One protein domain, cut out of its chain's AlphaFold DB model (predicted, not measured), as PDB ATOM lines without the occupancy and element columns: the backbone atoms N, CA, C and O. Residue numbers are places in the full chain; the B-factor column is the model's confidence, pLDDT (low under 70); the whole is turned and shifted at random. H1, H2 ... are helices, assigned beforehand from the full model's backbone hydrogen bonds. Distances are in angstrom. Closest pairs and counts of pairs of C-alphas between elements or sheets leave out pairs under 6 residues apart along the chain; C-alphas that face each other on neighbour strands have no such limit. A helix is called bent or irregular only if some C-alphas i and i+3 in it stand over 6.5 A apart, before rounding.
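What this domain is: This is residues 448 to 597 of the 713 residues of an uncharacterized protein of Trichoplax adhaerens (UniProt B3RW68). Look for a flat slab of eight helices in two layers: H1, H3, H5 and H7 run one way in one layer, H2, H4, H6 and H8 the opposite way in the other. Residues 590 to 597 of H8 stick out. H2 to H8 form an up-and-down bundle, each running against the one before. The 150 printed residues, with helices H1 to H8 in order and no named strand, are all helix in class and compact, radius of gyration of the C-alphas 16.9 A, spanning 45 by 39 by 18 A.

Where its parts are: Find C-alpha 519 at (103.138, 129.503, 155.876); from there H5, residues 519 to 543, runs 35.3 A. It is irregular, C-alphas 524 and 527 being 7.3 A apart. Before it find H4, 497 to 511; H3, 472 to 492, irregular, with C-alphas 474 and 477 9.0 A apart; H2, 460 to 469; and H1, 448 to 456. After it come H6, 546 to 556; H7, 559 to 571; and H8, 575 to 597, 33.2 A, ending at (99.918, 135.823, 131.633).

How they stand to each other: With residues 530 to 541 alone, H5 touches H6 in a hairpin; C-alphas 537 and 549 are closest, 5.2 A. With 521 to 532 alone it touches H3, closest C-alphas 473 and 521, 6.7 A. The hub H3 also touches H1, H2 and H4. H7 and H8 touch in a hairpin, C-alphas 566 and 578 closest at 4.4 A. Every O i to N i+4 pair is within hydrogen-bond range in H1, H2, H6 and H7, against 15 of 17 in H3, 10 of 11 in H4, 19 of 21 in H5 and 18 of 19 in H8.

The domain as a whole: The farthest C-alphas, 457 and 597, are 53.7 A apart. The printed part has no cut and no long link. Confidence is under 70 at residues 514 and 594 to 597.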
ATOM      1  N   ILE A 448     111.923 111.021 168.135       90.62
ATOM      2  CA  ILE A 448     112.790 110.337 167.168       90.62
ATOM      3  C   ILE A 448     113.304 109.017 167.748       90.62
ATOM      4  O   ILE A 448     113.258 107.988 167.070       90.62
ATOM      5  N   GLU A 449     113.792 109.014 168.990       90.56
ATOM      6  CA  GLU A 449     114.325 107.813 169.635       90.56
ATOM      7  C   GLU A 449     113.240 106.745 169.814       90.56
ATOM      8  O   GLU A 449     113.467 105.587 169.460       90.56
ATOM      9  N   ILE A 450     112.051 107.131 170.288       91.38
ATOM     10  CA  ILE A 450     110.926 106.205 170.470       91.38
ATOM     11  C   ILE A 450     110.414 105.684 169.120       91.38
ATOM     12  O   ILE A 450     110.217 104.477 168.971       91.38
ATOM     13  N   THR A 451     110.285 106.554 168.111       93.12
ATOM     14  CA  THR A 451     109.931 106.145 166.739       93.12
ATOM     15  C   THR A 451     110.913 105.092 166.228       93.12
ATOM     16  O   THR A 451     110.505 104.039 165.745       93.12
ATOM     17  N   ASN A 452     112.219 105.311 166.399       90.56
ATOM     18  CA  ASN A 452     113.239 104.352 165.982       90.56
ATOM     19  C   ASN A 452     113.162 103.019 166.744       90.56
ATOM     20  O   ASN A 452     113.415 101.972 166.148       90.56
ATOM     21  N   GLU A 453     112.820 103.019 168.036       88.75
ATOM     22  CA  GLU A 453     112.607 101.774 168.788       88.75
ATOM     23  C   GLU A 453     111.401 100.979 168.271       88.75
ATOM     24  O   GLU A 453     111.493  99.757 168.123       88.75
ATOM     25  N   TYR A 454     110.305 101.653 167.918       92.31
ATOM     26  CA  TYR A 454     109.161 101.006 167.276       92.31
ATOM     27  C   TYR A 454     109.515 100.440 165.896       92.31
ATOM     28  O   TYR A 454     109.231  99.271 165.612       92.31
ATOM     29  N   LEU A 455     110.234 101.208 165.071       91.62
ATOM     30  CA  LEU A 455     110.672 100.770 163.744       91.62
ATOM     31  C   LEU A 455     111.587  99.536 163.804       91.62
ATOM     32  O   LEU A 455     111.384  98.592 163.043       91.62
ATOM     33  N   LYS A 456     112.527  99.468 164.761       89.06
ATOM     34  CA  LYS A 456     113.385  98.280 164.983       89.06
ATOM     35  C   LYS A 456     112.590  97.004 165.276       89.06
ATOM     36  O   LYS A 456     113.106  95.902 165.088       89.06
ATOM     37  N   GLN A 457     111.373  97.144 165.793       89.00
ATOM     38  CA  GLN A 457     110.497  96.044 166.192       89.00
ATOM     39  C   GLN A 457     109.357  95.800 165.194       89.00
ATOM     40  O   GLN A 457     108.460  95.016 165.508       89.00
ATOM     41  N   ASN A 458     109.410  96.433 164.013       89.25
ATOM     42  CA  ASN A 458     108.385  96.400 162.965       89.25
ATOM     43  C   ASN A 458     106.996  96.860 163.450       89.25
ATOM     44  O   ASN A 458     105.974  96.343 163.006       89.25
ATOM     45  N   GLN A 459     106.960  97.806 164.389       90.81
ATOM     46  CA  GLN A 459     105.741  98.423 164.919       90.81
ATOM     47  C   GLN A 459     105.487  99.757 164.220       90.81
ATOM     48  O   GLN A 459     105.773 100.832 164.744       90.81
ATOM     49  N   TYR A 460     105.048  99.684 162.965       91.62
ATOM     50  CA  TYR A 460     104.899 100.867 162.118       91.62
ATOM     51  C   TYR A 460     103.674 101.714 162.492       91.62
ATOM     52  O   TYR A 460     103.743 102.936 162.407       91.62
ATOM     53  N   GLU A 461     102.578 101.091 162.936       91.69
ATOM     54  CA  GLU A 461     101.352 101.792 163.345       91.69
ATOM     55  C   GLU A 461     101.607 102.718 164.538       91.69
ATOM     56  O   GLU A 461     101.246 103.894 164.501       91.69
ATOM     57  N   GLU A 462     102.293 102.221 165.567       91.06
ATOM     58  CA  GLU A 462     102.635 102.992 166.762       91.06
ATOM     59  C   GLU A 462     103.583 104.155 166.426       91.06
ATOM     60  O   GLU A 462     103.390 105.275 166.903       91.06
ATOM     61  N   ALA A 463     104.548 103.935 165.525       93.38
ATOM     62  CA  ALA A 463     105.441 104.984 165.032       93.38
ATOM     63  C   ALA A 463     104.683 106.113 164.299       93.38
ATOM     64  O   ALA A 463     104.948 107.295 164.530       93.38
ATOM     65  N   VAL A 464     103.716 105.769 163.439       92.12
ATOM     66  CA  VAL A 464     102.860 106.758 162.758       92.12
ATOM     67  C   VAL A 464     101.939 107.468 163.754       92.12
ATOM     68  O   VAL A 464     101.720 108.675 163.640       92.12
ATOM     69  N   SER A 465     101.445 106.749 164.761       90.50
ATOM     70  CA  SER A 465     100.591 107.312 165.806       90.50
ATOM     71  C   SER A 465     101.310 108.391 166.623       90.50
ATOM     72  O   SER A 465     100.732 109.453 166.874       90.50
ATOM     73  N   ILE A 466     102.596 108.196 166.945       90.94
ATOM     74  CA  ILE A 466     103.429 109.250 167.549       90.94
ATOM     75  C   ILE A 466     103.464 110.482 166.650       90.94
ATOM     76  O   ILE A 466     103.117 111.567 167.109       90.94
ATOM     77  N   LEU A 467     103.826 110.320 165.371       91.56
ATOM     78  CA  LEU A 467     103.918 111.438 164.426       91.56
ATOM     79  C   LEU A 467     102.595 112.215 164.317       91.56
ATOM     80  O   LEU A 467     102.611 113.438 164.234       91.56
ATOM     81  N   SER A 468     101.453 111.525 164.375       88.94
ATOM     82  CA  SER A 468     100.125 112.152 164.318       88.94
ATOM     83  C   SER A 468      99.767 113.008 165.545       88.94
ATOM     84  O   SER A 468      98.864 113.847 165.475       88.94
ATOM     85  N   ASN A 469     100.465 112.811 166.669       86.62
ATOM     86  CA  ASN A 469     100.267 113.549 167.919       86.62
ATOM     87  C   ASN A 469     101.325 114.638 168.170       86.62
ATOM     88  O   ASN A 469     101.212 115.382 169.149       86.62
ATOM     89  N   LEU A 470     102.312 114.768 167.280       87.44
ATOM     90  CA  LEU A 470     103.259 115.882 167.275       87.44
ATOM     91  C   LEU A 470     102.667 117.109 166.570       87.44
ATOM     92  O   LEU A 470     101.797 116.998 165.705       87.44
ATOM     93  N   ASP A 471     103.168 118.289 166.931       84.56
ATOM     94  CA  ASP A 471     102.773 119.554 166.313       84.56
ATOM     95  C   ASP A 471     103.858 120.062 165.354       84.56
ATOM     96  O   ASP A 471     104.932 120.504 165.769       84.56
ATOM     97  N   TRP A 472     103.547 120.066 164.056       87.06
ATOM     98  CA  TRP A 472     104.418 120.593 163.004       87.06
ATOM     99  C   TRP A 472     104.763 122.080 163.184       87.06
ATOM    100  O   TRP A 472     105.854 122.495 162.791       87.06
ATOM    101  N   ASN A 473     103.878 122.889 163.779       85.25
ATOM    102  CA  ASN A 473     104.126 124.319 163.984       85.25
ATOM    103  C   ASN A 473     105.191 124.577 165.055       85.25
ATOM    104  O   ASN A 473     105.951 125.542 164.945       85.25
ATOM    105  N   ARG A 474     105.254 123.719 166.078       82.06
ATOM    106  CA  ARG A 474     106.204 123.829 167.188       82.06
ATOM    107  C   ARG A 474     107.485 123.031 166.946       82.06
ATOM    108  O   ARG A 474     108.572 123.515 167.252       82.06
ATOM    109  N   GLU A 475     107.362 121.835 166.372       82.06
ATOM    110  CA  GLU A 475     108.423 120.824 166.286       82.06
ATOM    111  C   GLU A 475     108.649 120.307 164.851       82.06
ATOM    112  O   GLU A 475     108.910 119.123 164.630       82.06
ATOM    113  N   GLY A 476     108.584 121.191 163.848       87.25
ATOM    114  CA  GLY A 476     108.655 120.813 162.427       87.25
ATOM    115  C   GLY A 476     109.851 119.925 162.042       87.25
ATOM    116  O   GLY A 476     109.680 118.923 161.349       87.25
ATOM    117  N   HIS A 477     111.058 120.207 162.550       89.56
ATOM    118  CA  HIS A 477     112.241 119.372 162.278       89.56
ATOM    119  C   HIS A 477     112.152 117.964 162.890       89.56
ATOM    120  O   HIS A 477     112.666 117.007 162.302       89.56
ATOM    121  N   ILE A 478     111.525 117.826 164.062       90.38
ATOM    122  CA  ILE A 478     111.346 116.536 164.740       90.38
ATOM    123  C   ILE A 478     110.313 115.712 163.970       90.38
ATOM    124  O   ILE A 478     110.603 114.575 163.600       90.38
ATOM    125  N   CYS A 479     109.173 116.320 163.624       91.25
ATOM    126  CA  CYS A 479     108.135 115.703 162.794       91.25
ATOM    127  C   CYS A 479     108.708 115.201 161.463       91.25
ATOM    128  O   CYS A 479     108.498 114.052 161.077       91.25
ATOM    129  N   PHE A 480     109.512 116.035 160.798       91.44
ATOM    130  CA  PHE A 480     110.194 115.665 159.562       91.44
ATOM    131  C   PHE A 480     111.154 114.482 159.750       91.44
ATOM    132  O   PHE A 480     111.157 113.551 158.946       91.44
ATOM    133  N   SER A 481     111.953 114.490 160.817       91.81
ATOM    134  CA  SER A 481     112.907 113.412 161.100       91.81
ATOM    135  C   SER A 481     112.196 112.079 161.359       91.81
ATOM    136  O   SER A 481     112.618 111.052 160.826       91.81
ATOM    137  N   CYS A 482     111.087 112.095 162.105       93.06
ATOM    138  CA  CYS A 482     110.241 110.922 162.323       93.06
ATOM    139  C   CYS A 482     109.606 110.431 161.013       93.06
ATOM    140  O   CYS A 482     109.700 109.244 160.702       93.06
ATOM    141  N   LEU A 483     109.035 111.334 160.202       93.88
ATOM    142  CA  LEU A 483     108.459 111.001 158.894       93.88
ATOM    143  C   LEU A 483     109.493 110.330 157.980       93.88
ATOM    144  O   LEU A 483     109.223 109.284 157.391       93.88
ATOM    145  N   MET A 484     110.698 110.896 157.895       91.56
ATOM    146  CA  MET A 484     111.790 110.334 157.103       91.56
ATOM    147  C   MET A 484     112.208 108.948 157.594       91.56
ATOM    148  O   MET A 484     112.404 108.057 156.767       91.56
ATOM    149  N   ALA A 485     112.340 108.755 158.910       91.56
ATOM    150  CA  ALA A 485     112.696 107.463 159.491       91.56
ATOM    151  C   ALA A 485     111.648 106.391 159.148       91.56
ATOM    152  O   ALA A 485     112.008 105.322 158.652       91.56
ATOM    153  N   ILE A 486     110.362 106.713 159.319       93.19
ATOM    154  CA  ILE A 486     109.241 105.819 159.001       93.19
ATOM    155  C   ILE A 486     109.246 105.468 157.509       93.19
ATOM    156  O   ILE A 486     109.316 104.292 157.152       93.19
ATOM    157  N   CYS A 487     109.237 106.469 156.625       90.44
ATOM    158  CA  CYS A 487     109.200 106.231 155.183       90.44
ATOM    159  C   CYS A 487     110.425 105.444 154.699       90.44
ATOM    160  O   CYS A 487     110.283 104.529 153.893       90.44
ATOM    161  N   ASN A 488     111.631 105.766 155.177       90.38
ATOM    162  CA  ASN A 488     112.844 105.068 154.755       90.38
ATOM    163  C   ASN A 488     112.866 103.601 155.192       90.38
ATOM    164  O   ASN A 488     113.333 102.771 154.416       90.38
ATOM    165  N   GLU A 489     112.377 103.270 156.389       88.00
ATOM    166  CA  GLU A 489     112.271 101.875 156.827       88.00
ATOM    167  C   GLU A 489     111.205 101.110 156.039       88.00
ATOM    168  O   GLU A 489     111.475 100.005 155.571       88.00
ATOM    169  N   ILE A 490     110.038 101.712 155.797       87.19
ATOM    170  CA  ILE A 490     108.981 101.061 155.013       87.19
ATOM    171  C   ILE A 490     109.441 100.838 153.560       87.19
ATOM    172  O   ILE A 490     109.267  99.748 153.023       87.19
ATOM    173  N   PHE A 491     110.115 101.812 152.933       86.19
ATOM    174  CA  PHE A 491     110.629 101.674 151.561       86.19
ATOM    175  C   PHE A 491     111.760 100.644 151.398       86.19
ATOM    176  O   PHE A 491     112.076 100.288 150.261       86.19
ATOM    177  N   LYS A 492     112.410 100.193 152.482       85.00
ATOM    178  CA  LYS A 492     113.402  99.101 152.416       85.00
ATOM    179  C   LYS A 492     112.744  97.737 152.221       85.00
ATOM    180  O   LYS A 492     113.388  96.842 151.676       85.00
ATOM    181  N   ASN A 493     111.504  97.589 152.675       78.94
ATOM    182  CA  ASN A 493     110.728  96.364 152.560       78.94
ATOM    183  C   ASN A 493     109.856  96.396 151.294       78.94
ATOM    184  O   ASN A 493     109.634  97.450 150.694       78.94
ATOM    185  N   ASP A 494     109.361  95.234 150.870       75.31
ATOM    186  CA  ASP A 494     108.371  95.179 149.796       75.31
ATOM    187  C   ASP A 494     107.071  95.837 150.279       75.31
ATOM    188  O   ASP A 494     106.515  95.438 151.299       75.31
ATOM    189  N   LEU A 495     106.592  96.847 149.546       78.38
ATOM    190  CA  LEU A 495     105.356  97.553 149.891       78.38
ATOM    191  C   LEU A 495     104.155  96.604 149.764       78.38
ATOM    192  O   LEU A 495     103.844  96.134 148.666       78.38
ATOM    193  N   ASP A 496     103.472  96.342 150.873       80.88
ATOM    194  CA  ASP A 496     102.136  95.749 150.922       80.88
ATOM    195  C   ASP A 496     101.052  96.844 150.988       80.88
ATOM    196  O   ASP A 496     101.353  98.036 151.057       80.88
ATOM    197  N   GLU A 497      99.776  96.455 150.879       81.12
ATOM    198  CA  GLU A 497      98.661  97.416 150.952       81.12
ATOM    199  C   GLU A 497      98.623  98.142 152.308       81.12
ATOM    200  O   GLU A 497      98.315  99.331 152.353       81.12
ATOM    201  N   ASP A 498      99.018  97.465 153.387       84.06
ATOM    202  CA  ASP A 498      99.070  98.042 154.733       84.06
ATOM    203  C   ASP A 498     100.211  99.072 154.870       84.06
ATOM    204  O   ASP A 498     100.006 100.166 155.396       84.06
ATOM    205  N   SER A 499     101.396  98.797 154.314       83.75
ATOM    206  CA  SER A 499     102.524  99.741 154.255       83.75
ATOM    207  C   SER A 499     102.198 100.993 153.449       83.75
ATOM    208  O   SER A 499     102.659 102.082 153.789       83.75
ATOM    209  N   GLU A 500     101.406 100.863 152.381       85.06
ATOM    210  CA  GLU A 500     100.920 102.015 151.615       85.06
ATOM    211  C   GLU A 500     100.014 102.907 152.468       85.06
ATOM    212  O   GLU A 500     100.233 104.116 152.521       85.06
ATOM    213  N   LEU A 501      99.054 102.312 153.187       86.94
ATOM    214  CA  LEU A 501      98.170 103.043 154.101       86.94
ATOM    215  C   LEU A 501      98.957 103.744 155.214       86.94
ATOM    216  O   LEU A 501      98.642 104.878 155.574       86.94
ATOM    217  N   LEU A 502     100.002 103.099 155.734       88.81
ATOM    218  CA  LEU A 502     100.883 103.677 156.747       88.81
ATOM    219  C   LEU A 502     101.667 104.881 156.218       88.81
ATOM    220  O   LEU A 502     101.740 105.900 156.904       88.81
ATOM    221  N   ILE A 503     102.216 104.801 155.001       89.25
ATOM    222  CA  ILE A 503     102.900 105.936 154.363       89.25
ATOM    223  C   ILE A 503     101.913 107.076 154.099       89.25
ATOM    224  O   ILE A 503     102.224 108.229 154.399       89.25
ATOM    225  N   ASP A 504     100.726 106.771 153.574       86.88
ATOM    226  CA  ASP A 504      99.694 107.774 153.308       86.88
ATOM    227  C   ASP A 504      99.218 108.457 154.593       86.88
ATOM    228  O   ASP A 504      99.025 109.675 154.603       86.88
ATOM    229  N   SER A 505      99.087 107.705 155.689       89.31
ATOM    230  CA  SER A 505      98.778 108.236 157.018       89.31
ATOM    231  C   SER A 505      99.910 109.129 157.544       89.31
ATOM    232  O   SER A 505      99.664 110.266 157.947       89.31
ATOM    233  N   ALA A 506     101.165 108.672 157.447       90.38
ATOM    234  CA  ALA A 506     102.337 109.424 157.893       90.38
ATOM    235  C   ALA A 506     102.496 110.750 157.132       90.38
ATOM    236  O   ALA A 506     102.641 111.805 157.747       90.38
ATOM    237  N   ILE A 507     102.408 110.721 155.799       89.75
ATOM    238  CA  ILE A 507     102.452 111.923 154.953       89.75
ATOM    239  C   ILE A 507     101.204 112.792 155.183       89.75
ATOM    240  O   ILE A 507     101.278 114.024 155.151       89.75
ATOM    241  N   GLY A 508     100.061 112.164 155.465       86.44
ATOM    242  CA  GLY A 508      98.808 112.826 155.816       86.44
ATOM    243  C   GLY A 508      98.928 113.767 157.014       86.44
ATOM    244  O   GLY A 508      98.254 114.792 157.024       86.44
ATOM    245  N   THR A 509      99.839 113.497 157.955       87.75
ATOM    246  CA  THR A 509     100.086 114.384 159.109       87.75
ATOM    247  C   THR A 509     100.555 115.788 158.712       87.75
ATOM    248  O   THR A 509     100.287 116.737 159.443       87.75
ATOM    249  N   PHE A 510     101.212 115.944 157.555       88.25
ATOM    250  CA  PHE A 510     101.662 117.241 157.037       88.25
ATOM    251  C   PHE A 510     100.588 117.938 156.188       88.25
ATOM    252  O   PHE A 510     100.382 119.140 156.316       88.25
ATOM    253  N   TYR A 511      99.887 117.201 155.320       84.44
ATOM    254  CA  TYR A 511      98.880 117.791 154.422       84.44
ATOM    255  C   TYR A 511      97.526 118.038 155.088       84.44
ATOM    256  O   TYR A 511      96.775 118.904 154.645       84.44
ATOM    257  N   ASN A 512      97.209 117.283 156.137       82.94
ATOM    258  CA  ASN A 512      96.013 117.465 156.948       82.94
ATOM    259  C   ASN A 512      96.382 117.496 158.443       82.94
ATOM    260  O   ASN A 512      96.031 116.574 159.185       82.94
ATOM    261  N   PRO A 513      97.135 118.520 158.885       79.81
ATOM    262  CA  PRO A 513      97.532 118.644 160.277       79.81
ATOM    263  C   PRO A 513      96.346 119.080 161.141       79.81
ATOM    264  O   PRO A 513      95.436 119.763 160.668       79.81
ATOM    265  N   LYS A 514      96.382 118.718 162.430       69.44
ATOM    266  CA  LYS A 514      95.346 119.094 163.411       69.44
ATOM    267  C   LYS A 514      95.175 120.615 163.500       69.44
ATOM    268  O   LYS A 514      94.058 121.121 163.510       69.44
ATOM    269  N   GLN A 515      96.292 121.339 163.493       71.88
ATOM    270  CA  GLN A 515      96.317 122.795 163.452       71.88
ATOM    271  C   GLN A 515      96.765 123.284 162.082       71.88
ATOM    272  O   GLN A 515      97.641 122.701 161.446       71.88
ATOM    273  N   THR A 516      96.199 124.405 161.638       79.56
ATOM    274  CA  THR A 516      96.610 125.039 160.383       79.56
ATOM    275  C   THR A 516      98.102 125.366 160.419       79.56
ATOM    276  O   THR A 516      98.556 126.054 161.338       79.56
ATOM    277  N   LEU A 517      98.857 124.903 159.420       83.62
ATOM    278  CA  LEU A 517     100.294 125.167 159.346       83.62
ATOM    279  C   LEU A 517     100.579 126.647 159.128       83.62
ATOM    280  O   LEU A 517      99.950 127.319 158.305       83.62
ATOM    281  N   HIS A 518     101.608 127.142 159.805       84.56
ATOM    282  CA  HIS A 518     102.206 128.418 159.459       84.56
ATOM    283  C   HIS A 518     102.844 128.350 158.068       84.56
ATOM    284  O   HIS A 518     103.595 127.424 157.765       84.56
ATOM    285  N   VAL A 519     102.625 129.393 157.259       84.06
ATOM    286  CA  VAL A 519     103.138 129.503 155.876       84.06
ATOM    287  C   VAL A 519     104.638 129.194 155.790       84.06
ATOM    288  O   VAL A 519     105.067 128.456 154.916       84.06
ATOM    289  N   LYS A 520     105.428 129.667 156.764       85.38
ATOM    290  CA  LYS A 520     106.880 129.421 156.821       85.38
ATOM    291  C   LYS A 520     107.247 127.938 156.926       85.38
ATOM    292  O   LYS A 520     108.171 127.502 156.255       85.38
ATOM    293  N   ILE A 521     106.542 127.192 157.779       84.12
ATOM    294  CA  ILE A 521     106.788 125.760 157.998       84.12
ATOM    295  C   ILE A 521     106.331 124.969 156.772       84.12
ATOM    296  O   ILE A 521     107.033 124.067 156.320       84.12
ATOM    297  N   ALA A 522     105.182 125.343 156.203       85.94
ATOM    298  CA  ALA A 522     104.691 124.739 154.973       85.94
ATOM    299  C   ALA A 522     105.716 124.895 153.834       85.94
ATOM    300  O   ALA A 522     106.086 123.898 153.226       85.94
ATOM    301  N   ASP A 523     106.239 126.100 153.601       85.94
ATOM    302  CA  ASP A 523     107.215 126.357 152.532       85.94
ATOM    303  C   ASP A 523     108.551 125.626 152.748       85.94
ATOM    304  O   ASP A 523     109.146 125.135 151.788       85.94
ATOM    305  N   GLU A 524     109.023 125.521 153.995       87.44
ATOM    306  CA  GLU A 524     110.301 124.879 154.325       87.44
ATOM    307  C   GLU A 524     110.296 123.368 154.046       87.44
ATOM    308  O   GLU A 524     111.245 122.839 153.462       87.44
ATOM    309  N   PHE A 525     109.230 122.665 154.445       85.81
ATOM    310  CA  PHE A 525     109.183 121.201 154.364       85.81
ATOM    311  C   PHE A 525     108.458 120.669 153.126       85.81
ATOM    312  O   PHE A 525     108.709 119.522 152.743       85.81
ATOM    313  N   LYS A 526     107.614 121.472 152.459       86.56
ATOM    314  CA  LYS A 526     106.795 121.032 151.316       86.56
ATOM    315  C   LYS A 526     107.621 120.338 150.239       86.56
ATOM    316  O   LYS A 526     107.334 119.189 149.922       86.56
ATOM    317  N   GLN A 527     108.689 120.968 149.743       85.38
ATOM    318  CA  GLN A 527     109.511 120.390 148.670       85.38
ATOM    319  C   GLN A 527     110.106 119.023 149.057       85.38
ATOM    320  O   GLN A 527     110.260 118.132 148.221       85.38
ATOM    321  N   ILE A 528     110.443 118.841 150.334       83.94
ATOM    322  CA  ILE A 528     111.062 117.609 150.819       83.94
ATOM    323  C   ILE A 528     110.010 116.503 150.979       83.94
ATOM    324  O   ILE A 528     110.249 115.362 150.581       83.94
ATOM    325  N   VAL A 529     108.824 116.840 151.498       86.69
ATOM    326  CA  VAL A 529     107.685 115.914 151.614       86.69
ATOM    327  C   VAL A 529     107.164 115.507 150.230       86.69
ATOM    328  O   VAL A 529     106.848 114.339 150.005       86.69
ATOM    329  N   GLU A 530     107.139 116.427 149.264       86.62
ATOM    330  CA  GLU A 530     106.832 116.120 147.861       86.62
ATOM    331  C   GLU A 530     107.825 115.111 147.269       86.62
ATOM    332  O   GLU A 530     107.420 114.205 146.544       86.62
ATOM    333  N   GLY A 531     109.107 115.185 147.643       86.38
ATOM    334  CA  GLY A 531     110.108 114.182 147.273       86.38
ATOM    335  C   GLY A 531     109.792 112.772 147.799       86.38
ATOM    336  O   GLY A 531     110.057 111.783 147.112       86.38
ATOM    337  N   LEU A 532     109.180 112.643 148.982       85.19
ATOM    338  CA  LEU A 532     108.715 111.347 149.501       85.19
ATOM    339  C   LEU A 532     107.518 110.809 148.707       85.19
ATOM    340  O   LEU A 532     107.486 109.619 148.388       85.19
ATOM    341  N   LEU A 533     106.574 111.678 148.335       85.62
ATOM    342  CA  LEU A 533     105.453 111.313 147.464       85.62
ATOM    343  C   LEU A 533     105.927 110.902 146.063       85.62
ATOM    344  O   LEU A 533     105.413 109.934 145.511       85.62
ATOM    345  N   GLN A 534     106.945 111.564 145.507       88.12
ATOM    346  CA  GLN A 534     107.562 111.157 144.238       88.12
ATOM    347  C   GLN A 534     108.184 109.757 144.335       88.12
ATOM    348  O   GLN A 534     107.959 108.913 143.470       88.12
ATOM    349  N   ARG A 535     108.886 109.447 145.433       86.94
ATOM    350  CA  ARG A 535     109.406 108.087 145.671       86.94
ATOM    351  C   ARG A 535     108.286 107.046 145.774       86.94
ATOM    352  O   ARG A 535     108.465 105.913 145.318       86.94
ATOM    353  N   LEU A 536     107.146 107.403 146.367       85.12
ATOM    354  CA  LEU A 536     105.961 106.543 146.417       85.12
ATOM    355  C   LEU A 536     105.357 106.337 145.016       85.12
ATOM    356  O   LEU A 536     105.054 105.203 144.644       85.12
ATOM    357  N   PHE A 537     105.268 107.398 144.209       87.44
ATOM    358  CA  PHE A 537     104.839 107.334 142.809       87.44
ATOM    359  C   PHE A 537     105.708 106.367 141.995       87.44
ATOM    360  O   PHE A 537     105.179 105.447 141.369       87.44
ATOM    361  N   ASP A 538     107.035 106.487 142.082       86.12
ATOM    362  CA  ASP A 538     107.965 105.590 141.387       86.12
ATOM    363  C   ASP A 538     107.745 104.120 141.766       86.12
ATOM    364  O   ASP A 538     107.846 103.216 140.932       86.12
ATOM    365  N   ASN A 539     107.429 103.860 143.036       84.44
ATOM    366  CA  ASN A 539     107.102 102.521 143.506       84.44
ATOM    367  C   ASN A 539     105.788 101.992 142.915       84.44
ATOM    368  O   ASN A 539     105.737 100.826 142.512       84.44
ATOM    369  N   PHE A 540     104.749 102.825 142.801       86.31
ATOM    370  CA  PHE A 540     103.493 102.435 142.153       86.31
ATOM    371  C   PHE A 540     103.667 102.147 140.666       86.31
ATOM    372  O   PHE A 540     103.142 101.145 140.177       86.31
ATOM    373  N   ILE A 541     104.468 102.957 139.970       87.25
ATOM    374  CA  ILE A 541     104.833 102.717 138.572       87.25
ATOM    375  C   ILE A 541     105.556 101.371 138.431       87.25
ATOM    376  O   ILE A 541     105.181 100.553 137.589       87.25
ATOM    377  N   ARG A 542     106.535 101.081 139.303       84.94
ATOM    378  CA  ARG A 542     107.250  99.791 139.310       84.94
ATOM    379  C   ARG A 542     106.327  98.591 139.552       84.94
ATOM    380  O   ARG A 542     106.535  97.539 138.948       84.94
ATOM    381  N   ARG A 543     105.309  98.732 140.409       82.38
ATOM    382  CA  ARG A 543     104.336  97.670 140.734       82.38
ATOM    383  C   ARG A 543     103.148  97.595 139.770       82.38
ATOM    384  O   ARG A 543     102.347  96.673 139.894       82.38
ATOM    385  N   LYS A 544     103.081  98.493 138.778       82.38
ATOM    386  CA  LYS A 544     101.989  98.614 137.793       82.38
ATOM    387  C   LYS A 544     100.631  98.961 138.416       82.38
ATOM    388  O   LYS A 544      99.590  98.606 137.878       82.38
ATOM    389  N   SER A 545     100.639  99.673 139.540       85.19
ATOM    390  CA  SER A 545      99.427 100.185 140.191       85.19
ATOM    391  C   SER A 545      99.119 101.594 139.673       85.19
ATOM    392  O   SER A 545      99.257 102.580 140.399       85.19
ATOM    393  N   PHE A 546      98.747 101.704 138.396       86.62
ATOM    394  CA  PHE A 546      98.629 102.992 137.696       86.62
ATOM    395  C   PHE A 546      97.529 103.905 138.249       86.62
ATOM    396  O   PHE A 546      97.705 105.120 138.267       86.62
ATOM    397  N   GLU A 547      96.434 103.345 138.770       85.19
ATOM    398  CA  GLU A 547      95.374 104.124 139.430       85.19
ATOM    399  C   GLU A 547      95.898 104.846 140.678       85.19
ATOM    400  O   GLU A 547      95.670 106.040 140.852       85.19
ATOM    401  N   LYS A 548      96.668 104.150 141.523       85.00
ATOM    402  CA  LYS A 548      97.280 104.733 142.729       85.00
ATOM    403  C   LYS A 548      98.341 105.778 142.373       85.00
ATOM    404  O   LYS A 548      98.366 106.855 142.963       85.00
ATOM    405  N   ALA A 549      99.158 105.508 141.350       86.12
ATOM    406  CA  ALA A 549     100.112 106.481 140.814       86.12
ATOM    407  C   ALA A 549      99.414 107.757 140.303       86.12
ATOM    408  O   ALA A 549      99.898 108.861 140.541       86.12
ATOM    409  N   PHE A 550      98.249 107.616 139.660       87.31
ATOM    410  CA  PHE A 550      97.434 108.746 139.215       87.31
ATOM    411  C   PHE A 550      96.974 109.624 140.388       87.31
ATOM    412  O   PHE A 550      97.090 110.843 140.306       87.31
ATOM    413  N   TYR A 551      96.508 109.030 141.497       86.94
ATOM    414  CA  TYR A 551      96.101 109.789 142.690       86.94
ATOM    415  C   TYR A 551      97.261 110.565 143.326       86.94
ATOM    416  O   TYR A 551      97.084 111.717 143.721       86.94
ATOM    417  N   VAL A 552      98.458 109.971 143.399       84.19
ATOM    418  CA  VAL A 552      99.649 110.674 143.910       84.19
ATOM    419  C   VAL A 552     100.038 111.838 142.996       84.19
ATOM    420  O   VAL A 552     100.343 112.922 143.491       84.19
ATOM    421  N   ALA A 553      99.987 111.643 141.674       86.69
ATOM    422  CA  ALA A 553     100.270 112.702 140.705       86.69
ATOM    423  C   ALA A 553      99.253 113.854 140.785       86.69
ATOM    424  O   ALA A 553      99.647 115.015 140.688       86.69
ATOM    425  N   ASP A 554      97.972 113.548 141.023       86.25
ATOM    426  CA  ASP A 554      96.918 114.552 141.222       86.25
ATOM    427  C   ASP A 554      97.134 115.351 142.512       86.25
ATOM    428  O   ASP A 554      97.049 116.574 142.482       86.25
ATOM    429  N   ARG A 555      97.525 114.698 143.617       84.00
ATOM    430  CA  ARG A 555      97.866 115.377 144.881       84.00
ATOM    431  C   ARG A 555      99.078 116.309 144.751       84.00
ATOM    432  O   ARG A 555      99.111 117.342 145.411       84.00
ATOM    433  N   LEU A 556     100.074 115.935 143.946       83.75
ATOM    434  CA  LEU A 556     101.277 116.742 143.708       83.75
ATOM    435  C   LEU A 556     101.071 117.861 142.677       83.75
ATOM    436  O   LEU A 556     101.951 118.702 142.530       83.75
ATOM    437  N   GLU A 557      99.966 117.831 141.924       83.94
ATOM    438  CA  GLU A 557      99.678 118.738 140.801       83.94
ATOM    439  C   GLU A 557     100.868 118.918 139.827       83.94
ATOM    440  O   GLU A 557     101.042 119.968 139.205       83.94
ATOM    441  N   ASN A 558     101.700 117.880 139.652       84.69
ATOM    442  CA  ASN A 558     102.913 117.953 138.835       84.69
ATOM    443  C   ASN A 558     102.696 117.348 137.438       84.69
ATOM    444  O   ASN A 558     102.492 116.142 137.275       84.69
ATOM    445  N   ARG A 559     102.819 118.194 136.405       86.00
ATOM    446  CA  ARG A 559     102.689 117.818 134.988       86.00
ATOM    447  C   ARG A 559     103.644 116.697 134.570       86.00
ATOM    448  O   ARG A 559     103.266 115.856 133.757       86.00
ATOM    449  N   GLU A 560     104.879 116.705 135.065       86.88
ATOM    450  CA  GLU A 560     105.915 115.755 134.644       86.88
ATOM    451  C   GLU A 560     105.548 114.327 135.052       86.88
ATOM    452  O   GLU A 560     105.561 113.433 134.208       86.88
ATOM    453  N   LEU A 561     105.057 114.140 136.280       88.62
ATOM    454  CA  LEU A 561     104.617 112.835 136.782       88.62
ATOM    455  C   LEU A 561     103.430 112.274 135.986       88.62
ATOM    456  O   LEU A 561     103.382 111.080 135.696       88.62
ATOM    457  N   PHE A 562     102.484 113.124 135.571       90.75
ATOM    458  CA  PHE A 562     101.387 112.691 134.698       90.75
ATOM    459  C   PHE A 562     101.869 112.262 133.308       90.75
ATOM    460  O   PHE A 562     101.322 111.321 132.727       90.75
ATOM    461  N   MET A 563     102.891 112.927 132.764       90.12
ATOM    462  CA  MET A 563     103.491 112.531 131.489       90.12
ATOM    463  C   MET A 563     104.274 111.221 131.611       90.12
ATOM    464  O   MET A 563     104.173 110.378 130.719       90.12
ATOM    465  N   ASP A 564     104.988 111.015 132.716       88.25
ATOM    466  CA  ASP A 564     105.681 109.755 133.003       88.25
ATOM    467  C   ASP A 564     104.679 108.601 133.145       88.25
ATOM    468  O   ASP A 564     104.844 107.548 132.523       88.25
ATOM    469  N   LEU A 565     103.572 108.828 133.862       90.06
ATOM    470  CA  LEU A 565     102.464 107.880 133.946       90.06
ATOM    471  C   LEU A 565     101.861 107.578 132.566       90.06
ATOM    472  O   LEU A 565     101.584 106.418 132.272       90.06
ATOM    473  N   TYR A 566     101.683 108.588 131.705       90.06
ATOM    474  CA  TYR A 566     101.175 108.401 130.343       90.06
ATOM    475  C   TYR A 566     102.063 107.456 129.531       90.06
ATOM    476  O   TYR A 566     101.552 106.494 128.961       90.06
ATOM    477  N   TYR A 567     103.375 107.703 129.476       90.12
ATOM    478  CA  TYR A 567     104.275 106.866 128.680       90.12
ATOM    479  C   TYR A 567     104.309 105.426 129.194       90.12
ATOM    480  O   TYR A 567     104.175 104.495 128.400       90.12
ATOM    481  N   VAL A 568     104.388 105.235 130.513       89.31
ATOM    482  CA  VAL A 568     104.416 103.886 131.087       89.31
ATOM    483  C   VAL A 568     103.074 103.165 130.897       89.31
ATOM    484  O   VAL A 568     103.057 102.000 130.501       89.31
ATOM    485  N   ALA A 569     101.937 103.833 131.107       89.81
ATOM    486  CA  ALA A 569     100.617 103.234 130.895       89.81
ATOM    487  C   ALA A 569     100.373 102.868 129.418       89.81
ATOM    488  O   ALA A 569      99.765 101.834 129.131       89.81
ATOM    489  N   MET A 570     100.889 103.667 128.476       88.88
ATOM    490  CA  MET A 570     100.868 103.342 127.045       88.88
ATOM    491  C   MET A 570     101.673 102.076 126.734       88.88
ATOM    492  O   MET A 570     101.184 101.219 125.998       88.88
ATOM    493  N   ASP A 571     102.860 101.922 127.328       89.75
ATOM    494  CA  ASP A 571     103.713 100.740 127.139       89.75
ATOM    495  C   ASP A 571     103.071  99.454 127.693       89.75
ATOM    496  O   ASP A 571     103.236  98.374 127.121       89.75
ATOM    497  N   TYR A 572     102.287  99.562 128.772       88.00
ATOM    498  CA  TYR A 572     101.515  98.449 129.345       88.00
ATOM    499  C   TYR A 572     100.097  98.290 128.765       88.00
ATOM    500  O   TYR A 572      99.368  97.391 129.183       88.00
ATOM    501  N   ASN A 573      99.735  99.085 127.750       86.50
ATOM    502  CA  ASN A 573      98.453  99.046 127.036       86.50
ATOM    503  C   ASN A 573      97.213  99.405 127.892       86.50
ATOM    504  O   ASN A 573      96.091  99.000 127.574       86.50
ATOM    505  N   GLU A 574      97.384 100.212 128.941       89.19
ATOM    506  CA  GLU A 574      96.294 100.792 129.739       89.19
ATOM    507  C   GLU A 574      95.855 102.154 129.181       89.19
ATOM    508  O   GLU A 574      96.099 103.225 129.739       89.19
ATOM    509  N   LEU A 575      95.188 102.112 128.025       87.62
ATOM    510  CA  LEU A 575      94.858 103.302 127.235       87.62
ATOM    511  C   LEU A 575      93.946 104.304 127.968       87.62
ATOM    512  O   LEU A 575      94.075 105.510 127.771       87.62
ATOM    513  N   THR A 576      93.021 103.834 128.808       89.62
ATOM    514  CA  THR A 576      92.063 104.693 129.528       89.62
ATOM    515  C   THR A 576      92.758 105.610 130.532       89.62
ATOM    516  O   THR A 576      92.522 106.819 130.515       89.62
ATOM    517  N   LEU A 577      93.640 105.052 131.366       88.94
ATOM    518  CA  LEU A 577      94.420 105.811 132.342       88.94
ATOM    519  C   LEU A 577      95.471 106.682 131.660       88.94
ATOM    520  O   LEU A 577      95.653 107.827 132.062       88.94
ATOM    521  N   ALA A 578      96.087 106.197 130.578       87.44
ATOM    522  CA  ALA A 578      97.014 106.998 129.788       87.44
ATOM    523  C   ALA A 578      96.340 108.277 129.252       87.44
ATOM    524  O   ALA A 578      96.810 109.387 129.506       87.44
ATOM    525  N   TYR A 579      95.204 108.161 128.556       90.50
ATOM    526  CA  TYR A 579      94.512 109.344 128.037       90.50
ATOM    527  C   TYR A 579      94.018 110.279 129.150       90.50
ATOM    528  O   TYR A 579      94.077 111.497 128.972       90.50
ATOM    529  N   ALA A 580      93.592 109.739 130.296       90.06
ATOM    530  CA  ALA A 580      93.228 110.543 131.463       90.06
ATOM    531  C   ALA A 580      94.431 111.320 132.032       90.06
ATOM    532  O   ALA A 580      94.313 112.515 132.297       90.06
ATOM    533  N   ALA A 581      95.597 110.675 132.159       90.00
ATOM    534  CA  ALA A 581      96.827 111.304 132.643       90.00
ATOM    535  C   ALA A 581      97.283 112.431 131.711       90.00
ATOM    536  O   ALA A 581      97.603 113.527 132.167       90.00
ATOM    537  N   LYS A 582      97.218 112.207 130.393       89.56
ATOM    538  CA  LYS A 582      97.531 113.236 129.397       89.56
ATOM    539  C   LYS A 582      96.581 114.435 129.478       89.56
ATOM    540  O   LYS A 582      97.039 115.571 129.457       89.56
ATOM    541  N   ALA A 583      95.276 114.191 129.608       90.38
ATOM    542  CA  ALA A 583      94.290 115.263 129.735       90.38
ATOM    543  C   ALA A 583      94.539 116.130 130.983       90.38
ATOM    544  O   ALA A 583      94.479 117.354 130.899       90.38
ATOM    545  N   LYS A 584      94.881 115.504 132.116       88.88
ATOM    546  CA  LYS A 584      95.263 116.207 133.350       88.88
ATOM    547  C   LYS A 584      96.571 116.989 133.214       88.88
ATOM    548  O   LYS A 584      96.642 118.127 133.667       88.88
ATOM    549  N   ALA A 585      97.582 116.428 132.550       89.00
ATOM    550  CA  ALA A 585      98.832 117.137 132.274       89.00
ATOM    551  C   ALA A 585      98.599 118.403 131.428       89.00
ATOM    552  O   ALA A 585      99.163 119.459 131.720       89.00
ATOM    553  N   ASP A 586      97.747 118.308 130.403       88.50
ATOM    554  CA  ASP A 586      97.379 119.439 129.547       88.50
ATOM    555  C   ASP A 586      96.560 120.494 130.321       88.50
ATOM    556  O   ASP A 586      96.772 121.695 130.138       88.50
ATOM    557  N   GLU A 587      95.679 120.067 131.236       89.44
ATOM    558  CA  GLU A 587      94.927 120.958 132.129       89.44
ATOM    559  C   GLU A 587      95.862 121.771 133.038       89.44
ATOM    560  O   GLU A 587      95.766 123.000 133.072       89.44
ATOM    561  N   ILE A 588      96.807 121.117 133.719       86.31
ATOM    562  CA  ILE A 588      97.787 121.785 134.593       86.31
ATOM    563  C   ILE A 588      98.638 122.771 133.786       86.31
ATOM    564  O   ILE A 588      98.818 123.916 134.194       86.31
ATOM    565  N   ASN A 589      99.093 122.370 132.596       86.12
ATOM    566  CA  ASN A 589      99.860 123.241 131.708       86.12
ATOM    567  C   ASN A 589      99.067 124.499 131.309       86.12
ATOM    568  O   ASN A 589      99.612 125.598 131.286       86.12
ATOM    569  N   SER A 590      97.767 124.358 131.034       82.81
ATOM    570  CA  SER A 590      96.909 125.498 130.700       82.81
ATOM    571  C   SER A 590      96.734 126.484 131.861       82.81
ATOM    572  O   SER A 590      96.684 127.688 131.616       82.81
ATOM    573  N   ARG A 591      96.708 125.993 133.111       81.94
ATOM    574  CA  ARG A 591      96.637 126.827 134.323       81.94
ATOM    575  C   ARG A 591      97.936 127.596 134.565       81.94
ATOM    576  O   ARG A 591      97.889 128.803 134.777       81.94
ATOM    577  N   ILE A 592      99.083 126.927 134.436       77.94
ATOM    578  CA  ILE A 592     100.405 127.568 134.553       77.94
ATOM    579  C   ILE A 592     100.536 128.695 133.517       77.94
ATOM    580  O   ILE A 592     100.884 129.823 133.856       77.94
ATOM    581  N   LEU A 593     100.160 128.416 132.264       75.75
ATOM    582  CA  LEU A 593     100.169 129.415 131.195       75.75
ATOM    583  C   LEU A 593      99.198 130.576 131.461       75.75
ATOM    584  O   LEU A 593      99.445 131.682 130.987       75.75
ATOM    585  N   SER A 594      98.089 130.373 132.178       69.69
ATOM    586  CA  SER A 594      97.189 131.475 132.541       69.69
ATOM    587  C   SER A 594      97.727 132.352 133.675       69.69
ATOM    588  O   SER A 594      97.557 133.565 133.589       69.69
ATOM    589  N   ASP A 595      98.419 131.782 134.664       61.56
ATOM    590  CA  ASP A 595      99.014 132.546 135.773       61.56
ATOM    591  C   ASP A 595     100.224 133.377 135.309       61.56
ATOM    592  O   ASP A 595     100.330 134.559 135.640       61.56
ATOM    593  N   GLU A 596     101.071 132.837 134.423       57.09
ATOM    594  CA  GLU A 596     102.187 133.591 133.819       57.09
ATOM    595  C   GLU A 596     101.723 134.774 132.944       57.09
ATOM    596  O   GLU A 596     102.468 135.734 132.729       57.09
ATOM    597  N   ASN A 597     100.492 134.734 132.427       52.34
ATOM    598  CA  ASN A 597      99.918 135.823 131.633       52.34
ATOM    599  C   ASN A 597      99.313 136.949 132.493       52.34
ATOM    600  O   ASN A 597      99.042 138.025 131.954       52.34
TER     601      ASN A 597